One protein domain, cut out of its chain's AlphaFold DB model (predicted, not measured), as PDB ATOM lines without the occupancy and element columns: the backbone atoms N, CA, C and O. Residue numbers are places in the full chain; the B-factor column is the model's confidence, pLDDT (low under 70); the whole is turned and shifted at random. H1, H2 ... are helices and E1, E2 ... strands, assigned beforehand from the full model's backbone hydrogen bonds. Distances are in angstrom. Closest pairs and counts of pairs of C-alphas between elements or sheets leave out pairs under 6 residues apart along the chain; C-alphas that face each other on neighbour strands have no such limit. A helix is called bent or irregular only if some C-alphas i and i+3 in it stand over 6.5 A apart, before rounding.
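Overview. This is residues 106 to 275 of the 423 residues of the protein "Twin-arginine translocation signal domain-containing protein" of Streptosporangiales bacterium (UniProt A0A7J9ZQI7). Two lobes sit side by side: a sandwich of two antiparallel four-stranded sheets, partly face to face, and a smaller lobe in which the parallel sheet E9 E10 E11 has H1 over one face. H2 lies at the junction, packing on E1, one of the two edge strands of the sandwich sheet E1 E2 E6 E5, and E11 also comes close to E1. The printed part has 170 residues, with two named helices and eleven named strands in the order E1 E2 E3 E4 E5 E6 E7 E8 E9 H1 E10 H2 E11; the second sandwich sheet has the order E4 E3 E7 E8. The class is mixed, helices and strands, with 80 residues, under half, in named elements. The whole is compact, with a radius of gyration of the C-alphas of 16.1 A, and spans 46 by 42 by 26 A.

Along the chain. E1, residues 106 to 111, begins at C-alpha 106 at (-82.146, -21.501, 165.756) and is 16.6 A long. E2, residues 119 to 125, measures 20.0 A. E3, residues 133 to 136, E4, residues 139 to 142, and E5, residues 144 to 146, follow. E6, residues 154 to 160, measures 19.6 A, and E7, residues 168 to 175, measures 23.6 A and ends at (-75.953, -34.122, 159.671). Then come E8, residues 184 to 187, and E9, residues 198 to 201. H1, residues 216 to 226, is 15.3 A long. E10 is residues 231 to 234, and H2, residues 245 to 259, is 18.8 A long. H2 is irregular: C-alphas 254 and 257 are 7.1 A apart. E11, residues 264 to 266, ends at (-80.617, -8.054, 160.784).

Arrangement. The sheets E1 E2 E6 E5 and E4 E3 E7 E8 form a sandwich, two sheets face to face, 9.9 A centre to centre where they face each other, with strands at 31 degrees. E1 and E2 are a hairpin, with N 108 and O 122 2.9 A apart; E2 and E6 are antiparallel, with N 121 and O 158 2.9 A apart. E5 and E6 are a hairpin, with N 146 and O 155 2.8 A apart. In the other sheet, E3 and E4 are a hairpin, with N 134 and O 141 2.9 A apart. E7 is staggered: its residues 172 to 174 pair with E3, where N 135 and O 172 are 2.8 A apart, and residues 168 to 171 with E8, where N 169 and O 186 are 2.8 A apart. E4 runs on into E5 at 32 degrees. Across the sandwich, the closest C-alphas of E4 and E6 are those of Phe 142 and Val 158, 6.4 A apart. H2 is on the sheet E1 E2 E6 E5, only just at the sheet's level, with a height over the sheet of 3.6 A; its closest C-alpha pair with E1 is His 108 and Ala 259, 4.5 A. The closest C-alphas of E1 and E11 are those of Asn 110 and Trp 264, 5.4 A apart. In the parallel sheet, N 233 and O 199 of E10 and E9 are 2.8 A apart, and N 265 and O 232 of E11 and E10 are 2.8 A apart. E9, H1, E10 and E10, H2, E11 are strand-helix-strand units, two parallel neighbour strands with a helix between, each with a right-handed crossover. H1 is on this sheet at a height over the sheet of 10.7 A, along E9 at 5 degrees on the local plane. H2 only grazes this sheet, with residues 255 to 259. H1 and H2 touch, H2 with residues 254 to 258 alone, at a shallow tilt of 22 degrees, the same way; the closest C-alphas are those of Ser 218 and Met 254, 6.3 A apart. In H1 every O i to N i+4 pair is within hydrogen-bond range, in H2 9 of 11.

Size, cuts and confidence. The two C-alphas farthest apart are those of Glu 138 and Gly 211, 47.0 A. The printed part has no cut, and its one long link is E9 to H1, 14 residues. The mean pLDDT of the printed part is 79.4; 33 residues are under 70, among them 146 to 152, 209 to 216 and 266 to 275.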
ATOM      1  N   GLN A 106     -82.455 -22.867 166.204       88.75
ATOM      2  CA  GLN A 106     -82.146 -21.501 165.756       88.75
ATOM      3  C   GLN A 106     -82.088 -21.352 164.227       88.75
ATOM      4  O   GLN A 106     -81.200 -20.700 163.678       88.75
ATOM      5  N   VAL A 107     -83.006 -22.013 163.519       91.44
ATOM      6  CA  VAL A 107     -83.004 -22.038 162.052       91.44
ATOM      7  C   VAL A 107     -83.483 -20.696 161.515       91.44
ATOM      8  O   VAL A 107     -84.615 -20.287 161.776       91.44
ATOM      9  N   HIS A 108     -82.647 -20.047 160.711       89.88
ATOM     10  CA  HIS A 108     -82.962 -18.766 160.094       89.88
ATOM     11  C   HIS A 108     -82.400 -18.648 158.675       89.88
ATOM     12  O   HIS A 108     -81.449 -19.334 158.289       89.88
ATOM     13  N   LEU A 109     -83.037 -17.785 157.889       84.00
ATOM     14  CA  LEU A 109     -82.720 -17.528 156.492       84.00
ATOM     15  C   LEU A 109     -82.200 -16.103 156.305       84.00
ATOM     16  O   LEU A 109     -82.693 -15.177 156.941       84.00
ATOM     17  N   ASN A 110     -81.287 -15.915 155.360       82.75
ATOM     18  CA  ASN A 110     -80.887 -14.605 154.847       82.75
ATOM     19  C   ASN A 110     -80.813 -14.685 153.322       82.75
ATOM     20  O   ASN A 110     -80.410 -15.719 152.782       82.75
ATOM     21  N   PHE A 111     -81.124 -13.604 152.607       77.00
ATOM     22  CA  PHE A 111     -80.777 -13.560 151.187       77.00
ATOM     23  C   PHE A 111     -79.255 -13.623 151.001       77.00
ATOM     24  O   PHE A 111     -78.485 -13.187 151.859       77.00
ATOM     25  N   GLY A 112     -78.821 -14.223 149.890       64.62
ATOM     26  CA  GLY A 112     -77.429 -14.129 149.451       64.62
ATOM     27  C   GLY A 112     -77.149 -12.807 148.734       64.62
ATOM     28  O   GLY A 112     -77.880 -11.834 148.895       64.62
ATOM     29  N   GLY A 113     -76.107 -12.783 147.900       59.44
ATOM     30  CA  GLY A 113     -75.769 -11.585 147.118       59.44
ATOM     31  C   GLY A 113     -76.765 -11.278 145.991       59.44
ATOM     32  O   GLY A 113     -76.743 -10.183 145.454       59.44
ATOM     33  N   ASP A 114     -77.627 -12.232 145.634       71.94
ATOM     34  CA  ASP A 114     -78.739 -12.071 144.689       71.94
ATOM     35  C   ASP A 114     -79.985 -12.716 145.315       71.94
ATOM     36  O   ASP A 114     -80.074 -13.943 145.397       71.94
ATOM     37  N   ALA A 115     -80.958 -11.912 145.756       76.44
ATOM     38  CA  ALA A 115     -82.173 -12.405 146.413       76.44
ATOM     39  C   ALA A 115     -83.039 -13.311 145.513       76.44
ATOM     40  O   ALA A 115     -83.825 -14.126 146.011       76.44
ATOM     41  N   ALA A 116     -82.888 -13.209 144.189       79.19
ATOM     42  CA  ALA A 116     -83.620 -14.020 143.225       79.19
ATOM     43  C   ALA A 116     -83.005 -15.414 143.031       79.19
ATOM     44  O   ALA A 116     -83.684 -16.342 142.580       79.19
ATOM     45  N   ARG A 117     -81.715 -15.582 143.356       80.75
ATOM     46  CA  ARG A 117     -80.946 -16.794 143.015       80.75
ATOM     47  C   ARG A 117     -80.172 -17.412 144.167       80.75
ATOM     48  O   ARG A 117     -79.715 -18.551 144.021       80.75
ATOM     49  N   GLU A 118     -80.031 -16.706 145.282       79.06
ATOM     50  CA  GLU A 118     -79.239 -17.120 146.432       79.06
ATOM     51  C   GLU A 118     -80.025 -17.011 147.746       79.06
ATOM     52  O   GLU A 118     -80.618 -15.981 148.067       79.06
ATOM     53  N   MET A 119     -79.972 -18.078 148.545       83.62
ATOM     54  CA  MET A 119     -80.533 -18.133 149.896       83.62
ATOM     55  C   MET A 119     -79.511 -18.748 150.847       83.62
ATOM     56  O   MET A 119     -78.999 -19.835 150.581       83.62
ATOM     57  N   THR A 120     -79.226 -18.089 151.959       85.88
ATOM     58  CA  THR A 120     -78.381 -18.627 153.027       85.88
ATOM     59  C   THR A 120     -79.264 -19.246 154.096       85.88
ATOM     60  O   THR A 120     -80.199 -18.613 154.577       85.88
ATOM     61  N   VAL A 121     -78.964 -20.491 154.457       88.00
ATOM     62  CA  VAL A 121     -79.598 -21.202 155.567       88.00
ATOM     63  C   VAL A 121     -78.595 -21.294 156.702       88.00
ATOM     64  O   VAL A 121     -77.481 -21.788 156.503       88.00
ATOM     65  N   SER A 122     -79.015 -20.852 157.878       87.06
ATOM     66  CA  SER A 122     -78.198 -20.788 159.081       87.06
ATOM     67  C   SER A 122     -78.889 -21.521 160.228       87.06
ATOM     68  O   SER A 122     -80.116 -21.489 160.333       87.06
ATOM     69  N   TRP A 123     -78.128 -22.217 161.070       89.62
ATOM     70  CA  TRP A 123     -78.657 -22.898 162.256       89.62
ATOM     71  C   TRP A 123     -77.573 -23.149 163.302       89.62
ATOM     72  O   TRP A 123     -76.381 -23.007 163.028       89.62
ATOM     73  N   MET A 124     -77.994 -23.585 164.488       87.31
ATOM     74  CA  MET A 124     -77.113 -23.936 165.596       87.31
ATOM     75  C   MET A 124     -77.294 -25.404 166.009       87.31
ATOM     76  O   MET A 124     -78.393 -25.965 165.934       87.31
ATOM     77  N   THR A 125     -76.200 -26.040 166.429       88.00
ATOM     78  CA  THR A 125     -76.217 -27.313 167.160       88.00
ATOM     79  C   THR A 125     -75.479 -27.170 168.497       88.00
ATOM     80  O   THR A 125     -74.391 -26.589 168.528       88.00
ATOM     81  N   PRO A 126     -75.991 -27.742 169.605       85.38
ATOM     82  CA  PRO A 126     -75.361 -27.612 170.927       85.38
ATOM     83  C   PRO A 126     -74.033 -28.374 171.044       85.38
ATOM     84  O   PRO A 126     -73.253 -28.151 171.966       85.38
ATOM     85  N   GLY A 127     -73.763 -29.290 170.112       84.69
ATOM     86  CA  GLY A 127     -72.528 -30.059 170.045       84.69
ATOM     87  C   GLY A 127     -71.996 -30.178 168.615       84.69
ATOM     88  O   GLY A 127     -72.698 -29.825 167.660       84.69
ATOM     89  N   PRO A 128     -70.760 -30.678 168.453       85.81
ATOM     90  CA  PRO A 128     -70.149 -30.866 167.147       85.81
ATOM     91  C   PRO A 128     -70.858 -31.992 166.384       85.81
ATOM     92  O   PRO A 128     -71.197 -33.035 166.947       85.81
ATOM     93  N   VAL A 129     -71.023 -31.808 165.075       89.88
ATOM     94  CA  VAL A 129     -71.666 -32.773 164.165       89.88
ATOM     95  C   VAL A 129     -70.801 -33.004 162.926       89.88
ATOM     96  O   VAL A 129     -69.952 -32.170 162.597       89.88
ATOM     97  N   ARG A 130     -70.981 -34.135 162.230       89.56
ATOM     98  CA  ARG A 130     -70.244 -34.413 160.986       89.56
ATOM     99  C   ARG A 130     -71.091 -34.099 159.768       89.56
ATOM    100  O   ARG A 130     -72.274 -34.431 159.712       89.56
ATOM    101  N   SER A 131     -70.441 -33.514 158.765       91.81
ATOM    102  CA  SER A 131     -71.040 -33.205 157.465       91.81
ATOM    103  C   SER A 131     -72.408 -32.508 157.588       91.81
ATOM    104  O   SER A 131     -73.385 -33.033 157.055       91.81
ATOM    105  N   PRO A 132     -72.516 -31.374 158.312       92.94
ATOM    106  CA  PRO A 132     -73.765 -30.616 158.389       92.94
ATOM    107  C   PRO A 132     -74.214 -30.195 156.983       92.94
ATOM    108  O   PRO A 132     -73.391 -29.774 156.171       92.94
ATOM    109  N   PHE A 133     -75.502 -30.335 156.663       96.00
ATOM    110  CA  PHE A 133     -76.037 -30.030 155.335       96.00
ATOM    111  C   PHE A 133     -77.458 -29.461 155.367       96.00
ATOM    112  O   PHE A 133     -78.278 -29.831 156.207       96.00
ATOM    113  N   ALA A 134     -77.774 -28.640 154.363       95.19
ATOM    114  CA  ALA A 134     -79.143 -28.366 153.941       95.19
ATOM    115  C   ALA A 134     -79.464 -29.182 152.681       95.19
ATOM    116  O   ALA A 134     -78.664 -29.274 151.748       95.19
ATOM    117  N   GLN A 135     -80.641 -29.796 152.652       96.56
ATOM    118  CA  GLN A 135     -81.114 -30.633 151.557       96.56
ATOM    119  C   GLN A 135     -82.347 -30.015 150.902       96.56
ATOM    120  O   GLN A 135     -83.318 -29.698 151.586       96.56
ATOM    121  N   MET A 136     -82.324 -29.909 149.575       94.56
ATOM    122  CA  MET A 136     -83.414 -29.410 148.740       94.56
ATOM    123  C   MET A 136     -83.700 -30.430 147.633       94.56
ATOM    124  O   MET A 136     -82.892 -30.620 146.720       94.56
ATOM    125  N   GLY A 137     -84.831 -31.132 147.739       90.44
ATOM    126  CA  GLY A 137     -85.085 -32.333 146.938       90.44
ATOM    127  C   GLY A 137     -84.026 -33.407 147.214       90.44
ATOM    128  O   GLY A 137     -83.791 -33.772 148.367       90.44
ATOM    129  N   GLU A 138     -83.361 -33.884 146.163       88.38
ATOM    130  CA  GLU A 138     -82.252 -34.848 146.259       88.38
ATOM    131  C   GLU A 138     -80.883 -34.174 146.455       88.38
ATOM    132  O   GLU A 138     -79.897 -34.831 146.788       88.38
ATOM    133  N   ARG A 139     -80.797 -32.849 146.271       92.88
ATOM    134  CA  ARG A 139     -79.533 -32.110 146.313       92.88
ATOM    135  C   ARG A 139     -79.180 -31.731 147.749       92.88
ATOM    136  O   ARG A 139     -79.978 -31.088 148.429       92.88
ATOM    137  N   ARG A 140     -77.965 -32.071 148.186       95.19
ATOM    138  CA  ARG A 140     -77.388 -31.638 149.470       95.19
ATOM    139  C   ARG A 140     -76.326 -30.565 149.246       95.19
ATOM    140  O   ARG A 140     -75.476 -30.715 148.372       95.19
ATOM    141  N   ALA A 141     -76.377 -29.514 150.050       91.75
ATOM    142  CA  ALA A 141     -75.334 -28.506 150.171       91.75
ATOM    143  C   ALA A 141     -74.766 -28.581 151.593       91.75
ATOM    144  O   ALA A 141     -75.524 -28.533 152.561       91.75
ATOM    145  N   PHE A 142     -73.450 -28.750 151.716       91.50
ATOM    146  CA  PHE A 142     -72.785 -28.880 153.013       91.50
ATOM    147  C   PHE A 142     -72.460 -27.504 153.593       91.50
ATOM    148  O   PHE A 142     -72.029 -26.615 152.859       91.50
ATOM    149  N   ALA A 143     -72.679 -27.353 154.895       79.75
ATOM    150  CA  ALA A 143     -72.465 -26.112 155.617       79.75
ATOM    151  C   ALA A 143     -71.034 -25.974 156.126       79.75
ATOM    152  O   ALA A 143     -70.367 -26.955 156.471       79.75
ATOM    153  N   GLU A 144     -70.598 -24.726 156.219       76.56
ATOM    154  CA  GLU A 144     -69.444 -24.345 157.015       76.56
ATOM    155  C   GLU A 144     -69.869 -24.285 158.483       76.56
ATOM    156  O   GLU A 144     -70.916 -23.721 158.797       76.56
ATOM    157  N   ALA A 145     -69.067 -24.879 159.369       72.94
ATOM    158  CA  ALA A 145     -69.305 -24.881 160.806       72.94
ATOM    159  C   ALA A 145     -68.300 -23.959 161.504       72.94
ATOM    160  O   ALA A 145     -67.088 -24.076 161.291       72.94
ATOM    161  N   MET A 146     -68.805 -23.073 162.353       65.69
ATOM    162  CA  MET A 146     -68.038 -22.100 163.118       65.69
ATOM    163  C   MET A 146     -68.350 -22.229 164.607       65.69
ATOM    164  O   MET A 146     -69.467 -22.554 165.006       65.69
ATOM    165  N   GLN A 147     -67.339 -21.965 165.427       65.19
ATOM    166  CA  GLN A 147     -67.472 -21.835 166.870       65.19
ATOM    167  C   GLN A 147     -66.841 -20.506 167.272       65.19
ATOM    168  O   GLN A 147     -65.727 -20.193 166.842       65.19
ATOM    169  N   TYR A 148     -67.559 -19.741 168.085       58.22
ATOM    170  CA  TYR A 148     -67.092 -18.465 168.606       58.22
ATOM    171  C   TYR A 148     -66.623 -18.656 170.047       58.22
ATOM    172  O   TYR A 148     -67.299 -19.297 170.854       58.22
ATOM    173  N   ASP A 149     -65.441 -18.131 170.365       52.59
ATOM    174  CA  ASP A 149     -64.900 -18.185 171.721       52.59
ATOM    175  C   ASP A 149     -65.860 -17.472 172.689       52.59
ATOM    176  O   ASP A 149     -66.242 -16.330 172.457       52.59
ATOM    177  N   GLY A 150     -66.243 -18.151 173.773       56.97
ATOM    178  CA  GLY A 150     -67.182 -17.623 174.771       56.97
ATOM    179  C   GLY A 150     -68.653 -17.991 174.549       56.97
ATOM    180  O   GLY A 150     -69.434 -17.835 175.480       56.97
ATOM    181  N   TYR A 151     -69.016 -18.562 173.395       60.59
ATOM    182  CA  TYR A 151     -70.397 -18.950 173.086       60.59
ATOM    183  C   TYR A 151     -70.555 -20.480 173.055       60.59
ATOM    184  O   TYR A 151     -69.804 -21.170 172.350       60.59
ATOM    185  N   PRO A 152     -71.512 -21.058 173.806       68.25
ATOM    186  CA  PRO A 152     -71.752 -22.492 173.782       68.25
ATOM    187  C   PRO A 152     -72.601 -22.854 172.554       68.25
ATOM    188  O   PRO A 152     -73.802 -22.626 172.514       68.25
ATOM    189  N   GLY A 153     -71.974 -23.435 171.531       76.38
ATOM    190  CA  GLY A 153     -72.686 -23.913 170.346       76.38
ATOM    191  C   GLY A 153     -71.811 -23.984 169.102       76.38
ATOM    192  O   GLY A 153     -70.680 -23.498 169.076       76.38
ATOM    193  N   TYR A 154     -72.352 -24.618 168.067       78.12
ATOM    194  CA  TYR A 154     -71.755 -24.702 166.740       78.12
ATOM    195  C   TYR A 154     -72.728 -24.100 165.741       78.12
ATOM    196  O   TYR A 154     -73.858 -24.572 165.614       78.12
ATOM    197  N   PHE A 155     -72.279 -23.068 165.040       79.38
ATOM    198  CA  PHE A 155     -73.073 -22.305 164.088       79.38
ATOM    199  C   PHE A 155     -72.753 -22.780 162.682       79.38
ATOM    200  O   PHE A 155     -71.586 -22.898 162.308       79.38
ATOM    201  N   HIS A 156     -73.786 -23.080 161.910       83.19
ATOM    202  CA  HIS A 156     -73.659 -23.668 160.588       83.19
ATOM    203  C   HIS A 156     -74.302 -22.753 159.570       83.19
ATOM    204  O   HIS A 156     -75.435 -22.322 159.768       83.19
ATOM    205  N   HIS A 157     -73.602 -22.508 158.467       81.00
ATOM    206  CA  HIS A 157     -74.098 -21.672 157.381       81.00
ATOM    207  C   HIS A 157     -73.879 -22.362 156.043       81.00
ATOM    208  O   HIS A 157     -72.798 -22.877 155.751       81.00
ATOM    209  N   VAL A 158     -74.907 -22.356 155.201       82.44
ATOM    210  CA  VAL A 158     -74.810 -22.856 153.831       82.44
ATOM    211  C   VAL A 158     -75.529 -21.931 152.874       82.44
ATOM    212  O   VAL A 158     -76.688 -21.572 153.078       82.44
ATOM    213  N   ARG A 159     -74.846 -21.583 151.786       83.62
ATOM    214  CA  ARG A 159     -75.436 -20.826 150.688       83.62
ATOM    215  C   ARG A 159     -76.006 -21.776 149.642       83.62
ATOM    216  O   ARG A 159     -75.289 -22.591 149.063       83.62
ATOM    217  N   LEU A 160     -77.302 -21.657 149.395       82.56
ATOM    218  CA  LEU A 160     -78.009 -22.295 148.296       82.56
ATOM    219  C   LEU A 160     -77.970 -21.349 147.097       82.56
ATOM    220  O   LEU A 160     -78.503 -20.249 147.173       82.56
ATOM    221  N   ASP A 161     -77.342 -21.781 146.005       83.81
ATOM    222  CA  ASP A 161     -77.173 -20.989 144.786       83.81
ATOM    223  C   ASP A 161     -77.940 -21.560 143.583       83.81
ATOM    224  O   ASP A 161     -78.511 -22.668 143.624       83.81
ATOM    225  N   ARG A 162     -77.920 -20.784 142.488       90.75
ATOM    226  CA  ARG A 162     -78.535 -21.123 141.193       90.75
ATOM    227  C   ARG A 162     -80.015 -21.480 141.345       90.75
ATOM    228  O   ARG A 162     -80.506 -22.426 140.723       90.75
ATOM    229  N   LEU A 163     -80.700 -20.755 142.222       89.62
ATOM    230  CA  LEU A 163     -82.139 -20.859 142.399       89.62
ATOM    231  C   LEU A 163     -82.853 -20.131 141.254       89.62
ATOM    232  O   LEU A 163     -82.274 -19.290 140.567       89.62
ATOM    233  N   GLN A 164     -84.103 -20.509 141.016       96.00
ATOM    234  CA  GLN A 164     -84.969 -19.814 140.074       96.00
ATOM    235  C   GLN A 164     -85.638 -18.646 140.804       96.00
ATOM    236  O   GLN A 164     -86.073 -18.848 141.940       96.00
ATOM    237  N   PRO A 165     -85.759 -17.476 140.164       91.75
ATOM    238  CA  PRO A 165     -86.504 -16.338 140.697       91.75
ATOM    239  C   PRO A 165     -87.975 -16.667 140.977       91.75
ATOM    240  O   PRO A 165     -88.553 -17.539 140.322       91.75
ATOM    241  N   ALA A 166     -88.571 -15.959 141.941       86.88
ATOM    242  CA  ALA A 166     -89.986 -16.028 142.311       86.88
ATOM    243  C   ALA A 166     -90.513 -17.461 142.532       86.88
ATOM    244  O   ALA A 166     -91.643 -17.799 142.161       86.88
ATOM    245  N   ARG A 167     -89.688 -18.341 143.117       94.50
ATOM    246  CA  ARG A 167     -90.000 -19.768 143.252       94.50
ATOM    247  C   ARG A 167     -89.910 -20.252 144.692       94.50
ATOM    248  O   ARG A 167     -88.937 -20.008 145.399       94.50
ATOM    249  N   GLY A 168     -90.930 -21.010 145.097       96.12
ATOM    250  CA  GLY A 168     -90.968 -21.700 146.381       96.12
ATOM    251  C   GLY A 168     -90.100 -22.961 146.396       96.12
ATOM    252  O   GLY A 168     -90.191 -23.806 145.498       96.12
ATOM    253  N   TYR A 169     -89.311 -23.128 147.452       97.12
ATOM    254  CA  TYR A 169     -88.438 -24.274 147.689       97.12
ATOM    255  C   TYR A 169     -88.723 -24.901 149.047       97.12
ATOM    256  O   TYR A 169     -88.913 -24.205 150.038       97.12
ATOM    257  N   GLY A 170     -88.747 -26.235 149.096       97.88
ATOM    258  CA  GLY A 170     -88.751 -26.987 150.348       97.88
ATOM    259  C   GLY A 170     -87.336 -27.419 150.709       97.88
ATOM    260  O   GLY A 170     -86.637 -27.963 149.851       97.88
ATOM    261  N   TYR A 171     -86.929 -27.221 151.960       97.88
ATOM    262  CA  TYR A 171     -85.610 -27.621 152.436       97.88
ATOM    263  C   TYR A 171     -85.669 -28.303 153.803       97.88
ATOM    264  O   TYR A 171     -86.629 -28.153 154.561       97.88
ATOM    265  N   ARG A 172     -84.645 -29.100 154.100       98.00
ATOM    266  CA  ARG A 172     -84.471 -29.790 155.383       98.00
ATOM    267  C   ARG A 172     -83.023 -29.698 155.831       98.00
ATOM    268  O   ARG A 172     -82.134 -29.672 154.986       98.00
ATOM    269  N   ILE A 173     -82.783 -29.715 157.135       97.69
ATOM    270  CA  ILE A 173     -81.437 -29.653 157.708       97.69
ATOM    271  C   ILE A 173     -81.067 -31.020 158.278       97.69
ATOM    272  O   ILE A 173     -81.912 -31.738 158.828       97.69
ATOM    273  N   GLY A 174     -79.808 -31.410 158.107       95.81
ATOM    274  CA  GLY A 174     -79.296 -32.696 158.550       95.81
ATOM    275  C   GLY A 174     -77.802 -32.694 158.838       95.81
ATOM    276  O   GLY A 174     -77.085 -31.741 158.549       95.81
ATOM    277  N   HIS A 175     -77.354 -33.794 159.424       95.12
ATOM    278  CA  HIS A 175     -75.953 -34.122 159.671       95.12
ATOM    279  C   HIS A 175     -75.832 -35.638 159.873       95.12
ATOM    280  O   HIS A 175     -76.829 -36.323 160.144       95.12
ATOM    281  N   ASP A 176     -74.618 -36.172 159.725       91.12
ATOM    282  CA  ASP A 176     -74.341 -37.617 159.774       91.12
ATOM    283  C   ASP A 176     -75.239 -38.413 158.804       91.12
ATOM    284  O   ASP A 176     -75.858 -39.412 159.165       91.12
ATOM    285  N   ASP A 177     -75.378 -37.897 157.576       87.69
ATOM    286  CA  ASP A 177     -76.194 -38.437 156.475       87.69
ATOM    287  C   ASP A 177     -77.703 -38.580 156.724       87.69
ATOM    288  O   ASP A 177     -78.445 -38.983 155.820       87.69
ATOM    289  N   LYS A 178     -78.183 -38.164 157.896       91.38
ATOM    290  CA  LYS A 178     -79.596 -38.177 158.269       91.38
ATOM    291  C   LYS A 178     -80.148 -36.763 158.347       91.38
ATOM    292  O   LYS A 178     -79.506 -35.822 158.808       91.38
ATOM    293  N   THR A 179     -81.393 -36.626 157.923       93.25
ATOM    294  CA  THR A 179     -82.149 -35.391 158.094       93.25
ATOM    295  C   THR A 179     -82.715 -35.308 159.508       93.25
ATOM    296  O   THR A 179     -83.234 -36.301 160.012       93.25
ATOM    297  N   ARG A 180     -82.625 -34.134 160.141       94.00
ATOM    298  CA  ARG A 180     -83.046 -33.906 161.535       94.00
ATOM    299  C   ARG A 180     -84.320 -33.102 161.661       94.00
ATOM    300  O   ARG A 180     -85.063 -33.287 162.615       94.00
ATOM    301  N   THR A 181     -84.591 -32.243 160.690       94.44
ATOM    302  CA  THR A 181     -85.766 -31.375 160.724       94.44
ATOM    303  C   THR A 181     -86.889 -31.928 159.855       94.44
ATOM    304  O   THR A 181     -86.672 -32.733 158.935       94.44
ATOM    305  N   SER A 182     -88.106 -31.454 160.117       93.12
ATOM    306  CA  SER A 182     -89.188 -31.461 159.134       93.12
ATOM    307  C   SER A 182     -88.845 -30.536 157.952       93.12
ATOM    308  O   SER A 182     -87.793 -29.889 157.919       93.12
ATOM    309  N   THR A 183     -89.704 -30.530 156.933       96.44
ATOM    310  CA  THR A 183     -89.526 -29.673 155.757       96.44
ATOM    311  C   THR A 183     -89.961 -28.244 156.057       96.44
ATOM    312  O   THR A 183     -91.144 -27.998 156.287       96.44
ATOM    313  N   TYR A 184     -89.015 -27.314 155.967       97.12
ATOM    314  CA  TYR A 184     -89.259 -25.876 155.903       97.12
ATOM    315  C   TYR A 184     -89.463 -25.435 154.452       97.12
ATOM    316  O   TYR A 184     -89.172 -26.187 153.514       97.12
ATOM    317  N   ARG A 185     -89.971 -24.217 154.244       96.62
ATOM    318  CA  ARG A 185     -90.192 -23.650 152.908       96.62
ATOM    319  C   ARG A 185     -89.812 -22.184 152.864       96.62
ATOM    320  O   ARG A 185     -90.179 -21.472 153.783       96.62
ATOM    321  N   PHE A 186     -89.180 -21.751 151.780       94.19
ATOM    322  CA  PHE A 186     -88.927 -20.341 151.479       94.19
ATOM    323  C   PHE A 186     -89.266 -20.033 150.022       94.19
ATOM    324  O   PHE A 186     -89.408 -20.956 149.216       94.19
ATOM    325  N   THR A 187     -89.346 -18.751 149.683       93.00
ATOM    326  CA  THR A 187     -89.537 -18.266 148.311       93.00
ATOM    327  C   THR A 187     -88.397 -17.315 147.956       93.00
ATOM    328  O   THR A 187     -88.018 -16.480 148.771       93.00
ATOM    329  N   THR A 188     -87.811 -17.474 146.770       85.50
ATOM    330  CA  THR A 188     -86.813 -16.536 146.230       85.50
ATOM    331  C   THR A 188     -87.463 -15.244 145.743       85.50
ATOM    332  O   THR A 188     -88.630 -15.245 145.349       85.50
ATOM    333  N   GLY A 189     -86.701 -14.148 145.733       80.94
ATOM    334  CA  GLY A 189     -87.147 -12.878 145.158       80.94
ATOM    335  C   GLY A 189     -87.374 -12.953 143.636       80.94
ATOM    336  O   GLY A 189     -86.911 -13.897 142.985       80.94
ATOM    337  N   PRO A 190     -88.103 -11.990 143.048       79.19
ATOM    338  CA  PRO A 190     -88.222 -11.856 141.598       79.19
ATOM    339  C   PRO A 190     -86.898 -11.376 140.978       79.19
ATOM    340  O   PRO A 190     -86.062 -10.788 141.656       79.19
ATOM    341  N   ASP A 191     -86.694 -11.614 139.682       81.12
ATOM    342  CA  ASP A 191     -85.527 -11.138 138.913       81.12
ATOM    343  C   ASP A 191     -85.781  -9.822 138.171       81.12
ATOM    344  O   ASP A 191     -85.009  -9.422 137.297       81.12
ATOM    345  N   ARG A 192     -86.877  -9.157 138.522       75.56
ATOM    346  CA  ARG A 192     -87.271  -7.837 138.050       75.56
ATOM    347  C   ARG A 192     -87.933  -7.091 139.200       75.56
ATOM    348  O   ARG A 192     -88.487  -7.725 140.099       75.56
ATOM    349  N   ALA A 193     -87.902  -5.765 139.142       73.88
ATOM    350  CA  ALA A 193     -88.606  -4.926 140.099       73.88
ATOM    351  C   ALA A 193     -90.112  -5.228 140.046       73.88
ATOM    352  O   ALA A 193     -90.768  -5.056 139.014       73.88
ATOM    353  N   GLU A 194     -90.651  -5.715 141.160       70.06
ATOM    354  CA  GLU A 194     -92.074  -5.957 141.365       70.06
ATOM    355  C   GLU A 194     -92.462  -5.454 142.759       70.06
ATOM    356  O   GLU A 194     -91.644  -5.535 143.678       70.06
ATOM    357  N   PRO A 195     -93.700  -4.970 142.960       71.88
ATOM    358  CA  PRO A 195     -94.175  -4.622 144.291       71.88
ATOM    359  C   PRO A 195     -94.109  -5.829 145.233       71.88
ATOM    360  O   PRO A 195     -94.610  -6.907 144.909       71.88
ATOM    361  N   PHE A 196     -93.546  -5.639 146.422       73.38
ATOM    362  CA  PHE A 196     -93.485  -6.665 147.458       73.38
ATOM    363  C   PHE A 196     -93.809  -6.081 148.833       73.38
ATOM    364  O   PHE A 196     -93.717  -4.877 149.066       73.38
ATOM    365  N   VAL A 197     -94.194  -6.961 149.756       76.56
ATOM    366  CA  VAL A 197     -94.428  -6.612 151.160       76.56
ATOM    367  C   VAL A 197     -93.196  -6.998 151.963       76.56
ATOM    368  O   VAL A 197     -92.687  -8.107 151.827       76.56
ATOM    369  N   PHE A 198     -92.741  -6.114 152.840       78.62
ATOM    370  CA  PHE A 198     -91.743  -6.425 153.859       78.62
ATOM    371  C   PHE A 198     -92.218  -5.903 155.212       78.62
ATOM    372  O   PHE A 198     -93.106  -5.055 155.288       78.62
ATOM    373  N   THR A 199     -91.625  -6.405 156.289       71.50
ATOM    374  CA  THR A 199     -91.819  -5.828 157.627       71.50
ATOM    375  C   THR A 199     -90.512  -5.235 158.115       71.50
ATOM    376  O   THR A 199     -89.468  -5.854 157.911       71.50
ATOM    377  N   ALA A 200     -90.577  -4.108 158.818       74.12
ATOM    378  CA  ALA A 200     -89.433  -3.505 159.489       74.12
ATOM    379  C   ALA A 200     -89.743  -3.293 160.973       74.12
ATOM    380  O   ALA A 200     -90.780  -2.723 161.310       74.12
ATOM    381  N   PHE A 201     -88.861  -3.771 161.847       63.62
ATOM    382  CA  PHE A 201     -88.966  -3.598 163.295       63.62
ATOM    383  C   PHE A 201     -87.581  -3.688 163.940       63.62
ATOM    384  O   PHE A 201     -86.669  -4.286 163.379       63.62
ATOM    385  N   GLY A 202     -87.414  -3.072 165.103       70.19
ATOM    386  CA  GLY A 202     -86.210  -3.148 165.929       70.19
ATOM    387  C   GLY A 202     -86.613  -3.290 167.386       70.19
ATOM    388  O   GLY A 202     -87.815  -3.337 167.677       70.19
ATOM    389  N   ASP A 203     -85.627  -3.364 168.275       70.75
ATOM    390  CA  ASP A 203     -85.862  -3.358 169.720       70.75
ATOM    391  C   ASP A 203     -86.812  -4.498 170.152       70.75
ATOM    392  O   ASP A 203     -87.705  -4.324 170.988       70.75
ATOM    393  N   GLN A 204     -86.667  -5.674 169.526       76.81
ATOM    394  CA  GLN A 204     -87.671  -6.737 169.611       76.81
ATOM    395  C   GLN A 204     -87.669  -7.412 170.985       76.81
ATOM    396  O   GLN A 204     -88.727  -7.552 171.604       76.81
ATOM    397  N   GLY A 205     -86.494  -7.846 171.444       80.75
ATOM    398  CA  GLY A 205     -86.337  -8.630 172.662       80.75
ATOM    399  C   GLY A 205     -87.099  -9.957 172.649       80.75
ATOM    400  O   GLY A 205     -87.580 -10.434 171.622       80.75
ATOM    401  N   THR A 206     -87.189 -10.573 173.819       81.75
ATOM    402  CA  THR A 206     -87.918 -11.808 174.107       81.75
ATOM    403  C   THR A 206     -89.141 -11.510 174.971       81.75
ATOM    404  O   THR A 206     -89.238 -10.460 175.607       81.75
ATOM    405  N   ASP A 207     -90.057 -12.472 175.094       77.00
ATOM    406  CA  ASP A 207     -91.206 -12.363 176.011       77.00
ATOM    407  C   ASP A 207     -90.804 -12.233 177.497       77.00
ATOM    408  O   ASP A 207     -91.646 -11.944 178.349       77.00
ATOM    409  N   THR A 208     -89.523 -12.453 177.807       70.31
ATOM    410  CA  THR A 208     -88.913 -12.303 179.132       70.31
ATOM    411  C   THR A 208     -88.038 -11.049 179.255       70.31
ATOM    412  O   THR A 208     -87.520 -10.787 180.343       70.31
ATOM    413  N   SER A 209     -87.879 -10.254 178.189       64.00
ATOM    414  CA  SER A 209     -87.095  -9.015 178.209       64.00
ATOM    415  C   SER A 209     -87.694  -7.956 179.141       64.00
ATOM    416  O   SER A 209     -88.909  -7.832 179.322       64.00
ATOM    417  N   PHE A 210     -86.810  -7.162 179.746       52.16
ATOM    418  CA  PHE A 210     -87.148  -6.195 180.788       52.16
ATOM    419  C   PHE A 210     -88.129  -5.120 180.283       52.16
ATOM    420  O   PHE A 210     -87.856  -4.425 179.308       52.16
ATOM    421  N   GLY A 211     -89.256  -4.939 180.978       53.84
ATOM    422  CA  GLY A 211     -90.191  -3.832 180.735       53.84
ATOM    423  C   GLY A 211     -91.230  -4.043 179.627       53.84
ATOM    424  O   GLY A 211     -92.071  -3.163 179.443       53.84
ATOM    425  N   GLN A 212     -91.226  -5.189 178.938       55.97
ATOM    426  CA  GLN A 212     -92.277  -5.541 177.981       55.97
ATOM    427  C   GLN A 212     -93.448  -6.264 178.684       55.97
ATOM    428  O   GLN A 212     -93.230  -7.081 179.583       55.97
ATOM    429  N   PRO A 213     -94.708  -5.986 178.306       55.78
ATOM    430  CA  PRO A 213     -95.845  -6.847 178.604       55.78
ATOM    431  C   PRO A 213     -95.559  -8.312 178.221       55.78
ATOM    432  O   PRO A 213     -94.977  -8.557 177.161       55.78
ATOM    433  N   PRO A 214     -96.012  -9.297 179.023       63.09
ATOM    434  CA  PRO A 214     -95.832 -10.708 178.697       63.09
ATOM    435  C   PRO A 214     -96.378 -11.032 177.301       63.09
ATOM    436  O   PRO A 214     -97.477 -10.597 176.953       63.09
ATOM    437  N   ASN A 215     -95.644 -11.844 176.537       68.56
ATOM    438  CA  ASN A 215     -96.023 -12.333 175.202       68.56
ATOM    439  C   ASN A 215     -96.108 -11.265 174.092       68.56
ATOM    440  O   ASN A 215     -96.610 -11.557 173.003       68.56
ATOM    441  N   GLN A 216     -95.690 -10.016 174.333       68.50
ATOM    442  CA  GLN A 216     -95.780  -8.976 173.304       68.50
ATOM    443  C   GLN A 216     -94.805  -9.213 172.130       68.50
ATOM    444  O   GLN A 216     -95.263  -9.159 170.983       68.50
ATOM    445  N   PRO A 217     -93.510  -9.513 172.347       72.88
ATOM    446  CA  PRO A 217     -92.589  -9.855 171.258       72.88
ATOM    447  C   PRO A 217     -93.042 -11.043 170.396       72.88
ATOM    448  O   PRO A 217     -92.996 -10.961 169.161       72.88
ATOM    449  N   SER A 218     -93.565 -12.118 170.995       72.00
ATOM    450  CA  SER A 218     -94.101 -13.252 170.230       72.00
ATOM    451  C   SER A 218     -95.395 -12.909 169.482       72.00
ATOM    452  O   SER A 218     -95.567 -13.325 168.332       72.00
ATOM    453  N   ALA A 219     -96.276 -12.082 170.054       70.44
ATOM    454  CA  ALA A 219     -97.467 -11.582 169.363       70.44
ATOM    455  C   ALA A 219     -97.112 -10.699 168.151       70.44
ATOM    456  O   ALA A 219     -97.691 -10.868 167.075       70.44
ATOM    457  N   ASN A 220     -96.123  -9.811 168.290       70.19
ATOM    458  CA  ASN A 220     -95.614  -8.987 167.189       70.19
ATOM    459  C   ASN A 220     -94.996  -9.852 166.084       70.19
ATOM    460  O   ASN A 220     -95.229  -9.608 164.901       70.19
ATOM    461  N   THR A 221     -94.279 -10.911 166.466       73.44
ATOM    462  CA  THR A 221     -93.745 -11.915 165.537       73.44
ATOM    463  C   THR A 221     -94.889 -12.601 164.774       73.44
ATOM    464  O   THR A 221     -94.892 -12.657 163.545       73.44
ATOM    465  N   ALA A 222     -95.933 -13.061 165.462       72.88
ATOM    466  CA  ALA A 222     -97.086 -13.679 164.806       72.88
ATOM    467  C   ALA A 222     -97.800 -12.714 163.836       72.88
ATOM    468  O   ALA A 222     -98.151 -13.102 162.718       72.88
ATOM    469  N   LEU A 223     -97.961 -11.448 164.232       73.12
ATOM    470  CA  LEU A 223     -98.547 -10.404 163.394       73.12
ATOM    471  C   LEU A 223     -97.684 -10.112 162.156       73.12
ATOM    472  O   LEU A 223     -98.212 -10.106 161.045       73.12
ATOM    473  N   ALA A 224     -96.366  -9.944 162.309       70.88
ATOM    474  CA  ALA A 224     -95.438  -9.726 161.195       70.88
ATOM    475  C   ALA A 224     -95.516 -10.864 160.164       70.88
ATOM    476  O   ALA A 224     -95.543 -10.621 158.958       70.88
ATOM    477  N   LYS A 225     -95.644 -12.111 160.633       74.56
ATOM    478  CA  LYS A 225     -95.823 -13.283 159.768       74.56
ATOM    479  C   LYS A 225     -97.152 -13.252 159.004       74.56
ATOM    480  O   LYS A 225     -97.190 -13.672 157.850       74.56
ATOM    481  N   SER A 226     -98.231 -12.757 159.617       75.25
ATOM    482  CA  SER A 226     -99.565 -12.710 158.994       75.25
ATOM    483  C   SER A 226     -99.620 -11.894 157.697       75.25
ATOM    484  O   SER A 226    -100.407 -12.219 156.810       75.25
ATOM    485  N   PHE A 227     -98.734 -10.906 157.535       75.06
ATOM    486  CA  PHE A 227     -98.647 -10.093 156.319       75.06
ATOM    487  C   PHE A 227     -98.010 -10.827 155.133       75.06
ATOM    488  O   PHE A 227     -97.991 -10.291 154.030       75.06
ATOM    489  N   SER A 228     -97.505 -12.049 155.343       79.06
ATOM    490  CA  SER A 228     -96.797 -12.843 154.331       79.06
ATOM    491  C   SER A 228     -95.685 -12.053 153.613       79.06
ATOM    492  O   SER A 228     -95.678 -11.999 152.381       79.06
ATOM    493  N   PRO A 229     -94.759 -11.412 154.351       80.88
ATOM    494  CA  PRO A 229     -93.727 -10.585 153.742       80.88
ATOM    495  C   PRO A 229     -92.691 -11.422 152.982       80.88
ATOM    496  O   PRO A 229     -92.425 -12.579 153.316       80.88
ATOM    497  N   ALA A 230     -92.059 -10.798 151.991       77.12
ATOM    498  CA  ALA A 230     -90.919 -11.342 151.264       77.12
ATOM    499  C   ALA A 230     -89.640 -11.364 152.119       77.12
ATOM    500  O   ALA A 230     -88.793 -12.228 151.912       77.12
ATOM    501  N   LEU A 231     -89.506 -10.435 153.075       80.31
ATOM    502  CA  LEU A 231     -88.402 -10.375 154.039       80.31
ATOM    503  C   LEU A 231     -88.784  -9.627 155.325       80.31
ATOM    504  O   LEU A 231     -89.701  -8.800 155.336       80.31
ATOM    505  N   HIS A 232     -88.017  -9.880 156.383       77.81
ATOM    506  CA  HIS A 232     -88.023  -9.111 157.624       77.81
ATOM    507  C   HIS A 232     -86.740  -8.283 157.726       77.81
ATOM    508  O   HIS A 232     -85.645  -8.839 157.762       77.81
ATOM    509  N   LEU A 233     -86.873  -6.960 157.782       73.69
ATOM    510  CA  LEU A 233     -85.785  -6.040 158.087       73.69
ATOM    511  C   LEU A 233     -85.749  -5.819 159.602       73.69
ATOM    512  O   LEU A 233     -86.685  -5.237 160.153       73.69
ATOM    513  N   VAL A 234     -84.689  -6.279 160.270       69.88
ATOM    514  CA  VAL A 234     -84.584  -6.175 161.735       69.88
ATOM    515  C   VAL A 234     -83.527  -5.142 162.093       69.88
ATOM    516  O   VAL A 234     -82.338  -5.391 161.935       69.88
ATOM    517  N   VAL A 235     -83.941  -3.954 162.527       68.38
ATOM    518  CA  VAL A 235     -83.078  -2.759 162.581       68.38
ATOM    519  C   VAL A 235     -82.265  -2.619 163.877       68.38
ATOM    520  O   VAL A 235     -82.067  -1.512 164.366       68.38
ATOM    521  N   GLY A 236     -81.729  -3.733 164.382       61.56
ATOM    522  CA  GLY A 236     -80.875  -3.776 165.576       61.56
ATOM    523  C   GLY A 236     -81.643  -3.977 166.880       61.56
ATOM    524  O   GLY A 236     -82.876  -3.968 166.892       61.56
ATOM    525  N   ASP A 237     -80.886  -4.197 167.956       67.12
ATOM    526  CA  ASP A 237     -81.371  -4.533 169.294       67.12
ATOM    527  C   ASP A 237     -82.308  -5.751 169.250       67.12
ATOM    528  O   ASP A 237     -83.528  -5.682 169.421       67.12
ATOM    529  N   LEU A 238     -81.697  -6.897 168.940       74.81
ATOM    530  CA  LEU A 238     -82.375  -8.140 168.592       74.81
ATOM    531  C   LEU A 238     -82.977  -8.799 169.834       74.81
ATOM    532  O   LEU A 238     -84.193  -8.791 170.026       74.81
ATOM    533  N   ALA A 239     -82.115  -9.375 170.671       78.56
ATOM    534  CA  ALA A 239     -82.511 -10.189 171.815       78.56
ATOM    535  C   ALA A 239     -82.389  -9.445 173.151       78.56
ATOM    536  O   ALA A 239     -82.994  -9.865 174.135       78.56
ATOM    537  N   TYR A 240     -81.606  -8.358 173.203       76.12
ATOM    538  CA  TYR A 240     -81.136  -7.743 174.456       76.12
ATOM    539  C   TYR A 240     -80.398  -8.734 175.367       76.12
ATOM    540  O   TYR A 240     -80.480  -8.645 176.594       76.12
ATOM    541  N   ALA A 241     -79.676  -9.682 174.768       71.31
ATOM    542  CA  ALA A 241     -78.961 -10.712 175.504       71.31
ATOM    543  C   ALA A 241     -77.833 -10.140 176.367       71.31
ATOM    544  O   ALA A 241     -77.659 -10.586 177.497       71.31
ATOM    545  N   ASN A 242     -77.116  -9.122 175.875       70.12
ATOM    546  CA  ASN A 242     -76.062  -8.427 176.622       70.12
ATOM    547  C   ASN A 242     -75.049  -9.397 177.263       70.12
ATOM    548  O   ASN A 242     -74.615  -9.193 178.396       70.12
ATOM    549  N   GLY A 243     -74.709 -10.475 176.553       67.94
ATOM    550  CA  GLY A 243     -73.799 -11.522 177.019       67.94
ATOM    551  C   GLY A 243     -74.463 -12.724 177.706       67.94
ATOM    552  O   GLY A 243     -73.762 -13.684 178.029       67.94
ATOM    553  N   ASP A 244     -75.783 -12.729 177.917       74.69
ATOM    554  CA  ASP A 244     -76.513 -13.914 178.384       74.69
ATOM    555  C   ASP A 244     -76.973 -14.784 177.204       74.69
ATOM    556  O   ASP A 244     -77.974 -14.508 176.537       74.69
ATOM    557  N   GLN A 245     -76.261 -15.891 176.974       76.44
ATOM    558  CA  GLN A 245     -76.593 -16.850 175.919       76.44
ATOM    559  C   GLN A 245     -78.032 -17.369 176.003       76.44
ATOM    560  O   GLN A 245     -78.654 -17.614 174.971       76.44
ATOM    561  N   LYS A 246     -78.585 -17.540 177.208       81.62
ATOM    562  CA  LYS A 246     -79.937 -18.085 177.348       81.62
ATOM    563  C   LYS A 246     -80.967 -17.163 176.687       81.62
ATOM    564  O   LYS A 246     -81.957 -17.635 176.137       81.62
ATOM    565  N   VAL A 247     -80.728 -15.853 176.717       80.88
ATOM    566  CA  VAL A 247     -81.606 -14.865 176.083       80.88
ATOM    567  C   VAL A 247     -81.508 -14.946 174.557       80.88
ATOM    568  O   VAL A 247     -82.533 -14.856 173.884       80.88
ATOM    569  N   TRP A 248     -80.314 -15.196 174.003       79.06
ATOM    570  CA  TRP A 248     -80.160 -15.512 172.577       79.06
ATOM    571  C   TRP A 248     -80.943 -16.767 172.186       79.06
ATOM    572  O   TRP A 248     -81.644 -16.758 171.175       79.06
ATOM    573  N   ASP A 249     -80.860 -17.825 172.996       82.81
ATOM    574  CA  ASP A 249     -81.575 -19.078 172.744       82.81
ATOM    575  C   ASP A 249     -83.100 -18.869 172.768       82.81
ATOM    576  O   ASP A 249     -83.783 -19.248 171.816       82.81
ATOM    577  N   ASP A 250     -83.619 -18.185 173.796       84.62
ATOM    578  CA  ASP A 250     -85.044 -17.850 173.927       84.62
ATOM    579  C   ASP A 250     -85.535 -17.008 172.729       84.62
ATOM    580  O   ASP A 250     -86.629 -17.232 172.200       84.62
ATOM    581  N   TRP A 251     -84.726 -16.044 172.273       85.62
ATOM    582  CA  TRP A 251     -85.052 -15.208 171.118       85.62
ATOM    583  C   TRP A 251     -85.112 -16.020 169.829       85.62
ATOM    584  O   TRP A 251     -86.093 -15.937 169.087       85.62
ATOM    585  N   PHE A 252     -84.105 -16.856 169.568       86.31
ATOM    586  CA  PHE A 252     -84.092 -17.698 168.379       86.31
ATOM    587  C   PHE A 252     -85.235 -18.713 168.367       86.31
ATOM    588  O   PHE A 252     -85.815 -18.946 167.303       86.31
ATOM    589  N   ASP A 253     -85.605 -19.284 169.511       86.62
ATOM    590  CA  ASP A 253     -86.769 -20.168 169.619       86.62
ATOM    591  C   ASP A 253     -88.071 -19.431 169.276       86.62
ATOM    592  O   ASP A 253     -88.913 -19.960 168.542       86.62
ATOM    593  N   MET A 254     -88.205 -18.179 169.724       86.25
ATOM    594  CA  MET A 254     -89.344 -17.322 169.396       86.25
ATOM    595  C   MET A 254     -89.423 -17.004 167.895       86.25
ATOM    596  O   MET A 254     -90.512 -17.041 167.314       86.25
ATOM    597  N   VAL A 255     -88.294 -16.699 167.244       85.12
ATOM    598  CA  VAL A 255     -88.291 -16.214 165.852       85.12
ATOM    599  C   VAL A 255     -88.187 -17.319 164.799       85.12
ATOM    600  O   VAL A 255     -88.675 -17.141 163.680       85.12
ATOM    601  N   THR A 256     -87.635 -18.492 165.137       89.56
ATOM    602  CA  THR A 256     -87.448 -19.636 164.217       89.56
ATOM    603  C   THR A 256     -88.709 -20.008 163.414       89.56
ATOM    604  O   THR A 256     -88.591 -20.252 162.207       89.56
ATOM    605  N   PRO A 257     -89.937 -20.024 163.981       88.25
ATOM    606  CA  PRO A 257     -91.155 -20.324 163.220       88.25
ATOM    607  C   PRO A 257     -91.426 -19.393 162.030       88.25
ATOM    608  O   PRO A 257     -92.235 -19.732 161.161       88.25
ATOM    609  N   MET A 258     -90.807 -18.215 162.001       84.44
ATOM    610  CA  MET A 258     -90.864 -17.254 160.902       84.44
ATOM    611  C   MET A 258     -89.536 -17.206 160.140       84.44
ATOM    612  O   MET A 258     -89.537 -17.286 158.913       84.44
ATOM    613  N   ALA A 259     -88.413 -17.141 160.857       86.44
ATOM    614  CA  ALA A 259     -87.075 -17.026 160.284       86.44
ATOM    615  C   ALA A 259     -86.665 -18.243 159.446       86.44
ATOM    616  O   ALA A 259     -85.880 -18.115 158.513       86.44
ATOM    617  N   SER A 260     -87.241 -19.417 159.718       93.62
ATOM    618  CA  SER A 260     -87.041 -20.616 158.900       93.62
ATOM    619  C   SER A 260     -87.794 -20.595 157.562       93.62
ATOM    620  O   SER A 260     -87.549 -21.464 156.723       93.62
ATOM    621  N   SER A 261     -88.703 -19.640 157.336       93.50
ATOM    622  CA  SER A 261     -89.488 -19.554 156.095       93.50
ATOM    623  C   SER A 261     -89.358 -18.245 155.334       93.50
ATOM    624  O   SER A 261     -89.463 -18.238 154.108       93.50
ATOM    625  N   THR A 262     -89.107 -17.154 156.046       87.44
ATOM    626  CA  THR A 262     -88.942 -15.826 155.467       87.44
ATOM    627  C   THR A 262     -87.552 -15.312 155.834       87.44
ATOM    628  O   THR A 262     -87.175 -15.454 156.993       87.44
ATOM    629  N   PRO A 263     -86.779 -14.741 154.895       84.06
ATOM    630  CA  PRO A 263     -85.461 -14.177 155.177       84.06
ATOM    631  C   PRO A 263     -85.503 -13.063 156.218       84.06
ATOM    632  O   PRO A 263     -86.350 -12.172 156.159       84.06
ATOM    633  N   TRP A 264     -84.567 -13.115 157.158       78.88
ATOM    634  CA  TRP A 264     -84.321 -12.096 158.167       78.88
ATOM    635  C   TRP A 264     -83.057 -11.343 157.781       78.88
ATOM    636  O   TRP A 264     -82.032 -11.950 157.504       78.88
ATOM    637  N   MET A 265     -83.116 -10.020 157.750       75.25
ATOM    638  CA  MET A 265     -82.000  -9.157 157.368       75.25
ATOM    639  C   MET A 265     -81.665  -8.264 158.570       75.25
ATOM    640  O   MET A 265     -82.197  -7.154 158.659       75.25
ATOM    641  N   PRO A 266     -80.886  -8.773 159.549       65.69
ATOM    642  CA  PRO A 266     -80.617  -8.054 160.784       65.69
ATOM    643  C   PRO A 266     -79.507  -7.011 160.631       65.69
ATOM    644  O   PRO A 266     -78.489  -7.234 159.972       65.69
ATOM    645  N   CYS A 267     -79.691  -5.895 161.323       60.50
ATOM    646  CA  CYS A 267     -78.668  -4.912 161.646       60.50
ATOM    647  C   CYS A 267     -78.132  -5.160 163.062       60.50
ATOM    648  O   CYS A 267     -78.767  -5.826 163.875       60.50
ATOM    649  N   ILE A 268     -76.960  -4.594 163.349       51.91
ATOM    650  CA  ILE A 268     -76.336  -4.632 164.676       51.91
ATOM    651  C   ILE A 268     -76.754  -3.360 165.419       51.91
ATOM    652  O   ILE A 268     -76.485  -2.261 164.925       51.91
ATOM    653  N   GLY A 269     -77.416  -3.510 166.566       51.28
ATOM    654  CA  GLY A 269     -77.730  -2.436 167.504       51.28
ATOM    655  C   GLY A 269     -76.675  -2.297 168.601       51.28
ATOM    656  O   GLY A 269     -75.632  -2.958 168.586       51.28
ATOM    657  N   ASN A 270     -76.923  -1.419 169.573       58.41
ATOM    658  CA  ASN A 270     -75.974  -1.219 170.668       58.41
ATOM    659  C   ASN A 270     -75.956  -2.405 171.638       58.41
ATOM    660  O   ASN A 270     -74.945  -2.614 172.304       58.41
ATOM    661  N   HIS A 271     -77.052  -3.163 171.729       65.38
ATOM    662  CA  HIS A 271     -77.147  -4.345 172.585       65.38
ATOM    663  C   HIS A 271     -76.458  -5.589 171.995       65.38
ATOM    664  O   HIS A 271     -76.209  -6.548 172.722       65.38
ATOM    665  N   GLU A 272     -76.072  -5.558 170.715       63.78
ATOM    666  CA  GLU A 272     -75.272  -6.611 170.070       63.78
ATOM    667  C   GLU A 272     -73.755  -6.397 170.215       63.78
ATOM    668  O   GLU A 272     -72.968  -7.304 169.940       63.78
ATOM    669  N   ILE A 273     -73.316  -5.214 170.664       59.53
ATOM    670  CA  ILE A 273     -71.909  -4.952 170.999       59.53
ATOM    671  C   ILE A 273     -71.649  -5.476 172.416       59.53
ATOM    672  O   ILE A 273     -71.574  -4.728 173.393       59.53
ATOM    673  N   GLU A 274     -71.515  -6.794 172.529       51.75
ATOM    674  CA  GLU A 274     -71.265  -7.495 173.788       51.75
ATOM    675  C   GLU A 274     -69.775  -7.403 174.164       51.75
ATOM    676  O   GLU A 274     -68.998  -8.345 174.014       51.75
ATOM    677  N   SER A 275     -69.327  -6.236 174.634       49.41
ATOM    678  CA  SER A 275     -68.034  -6.163 175.319       49.41
ATOM    679  C   SER A 275     -68.205  -6.665 176.757       49.41
ATOM    680  O   SER A 275     -69.147  -6.261 177.433       49.41
TER     681      SER A 275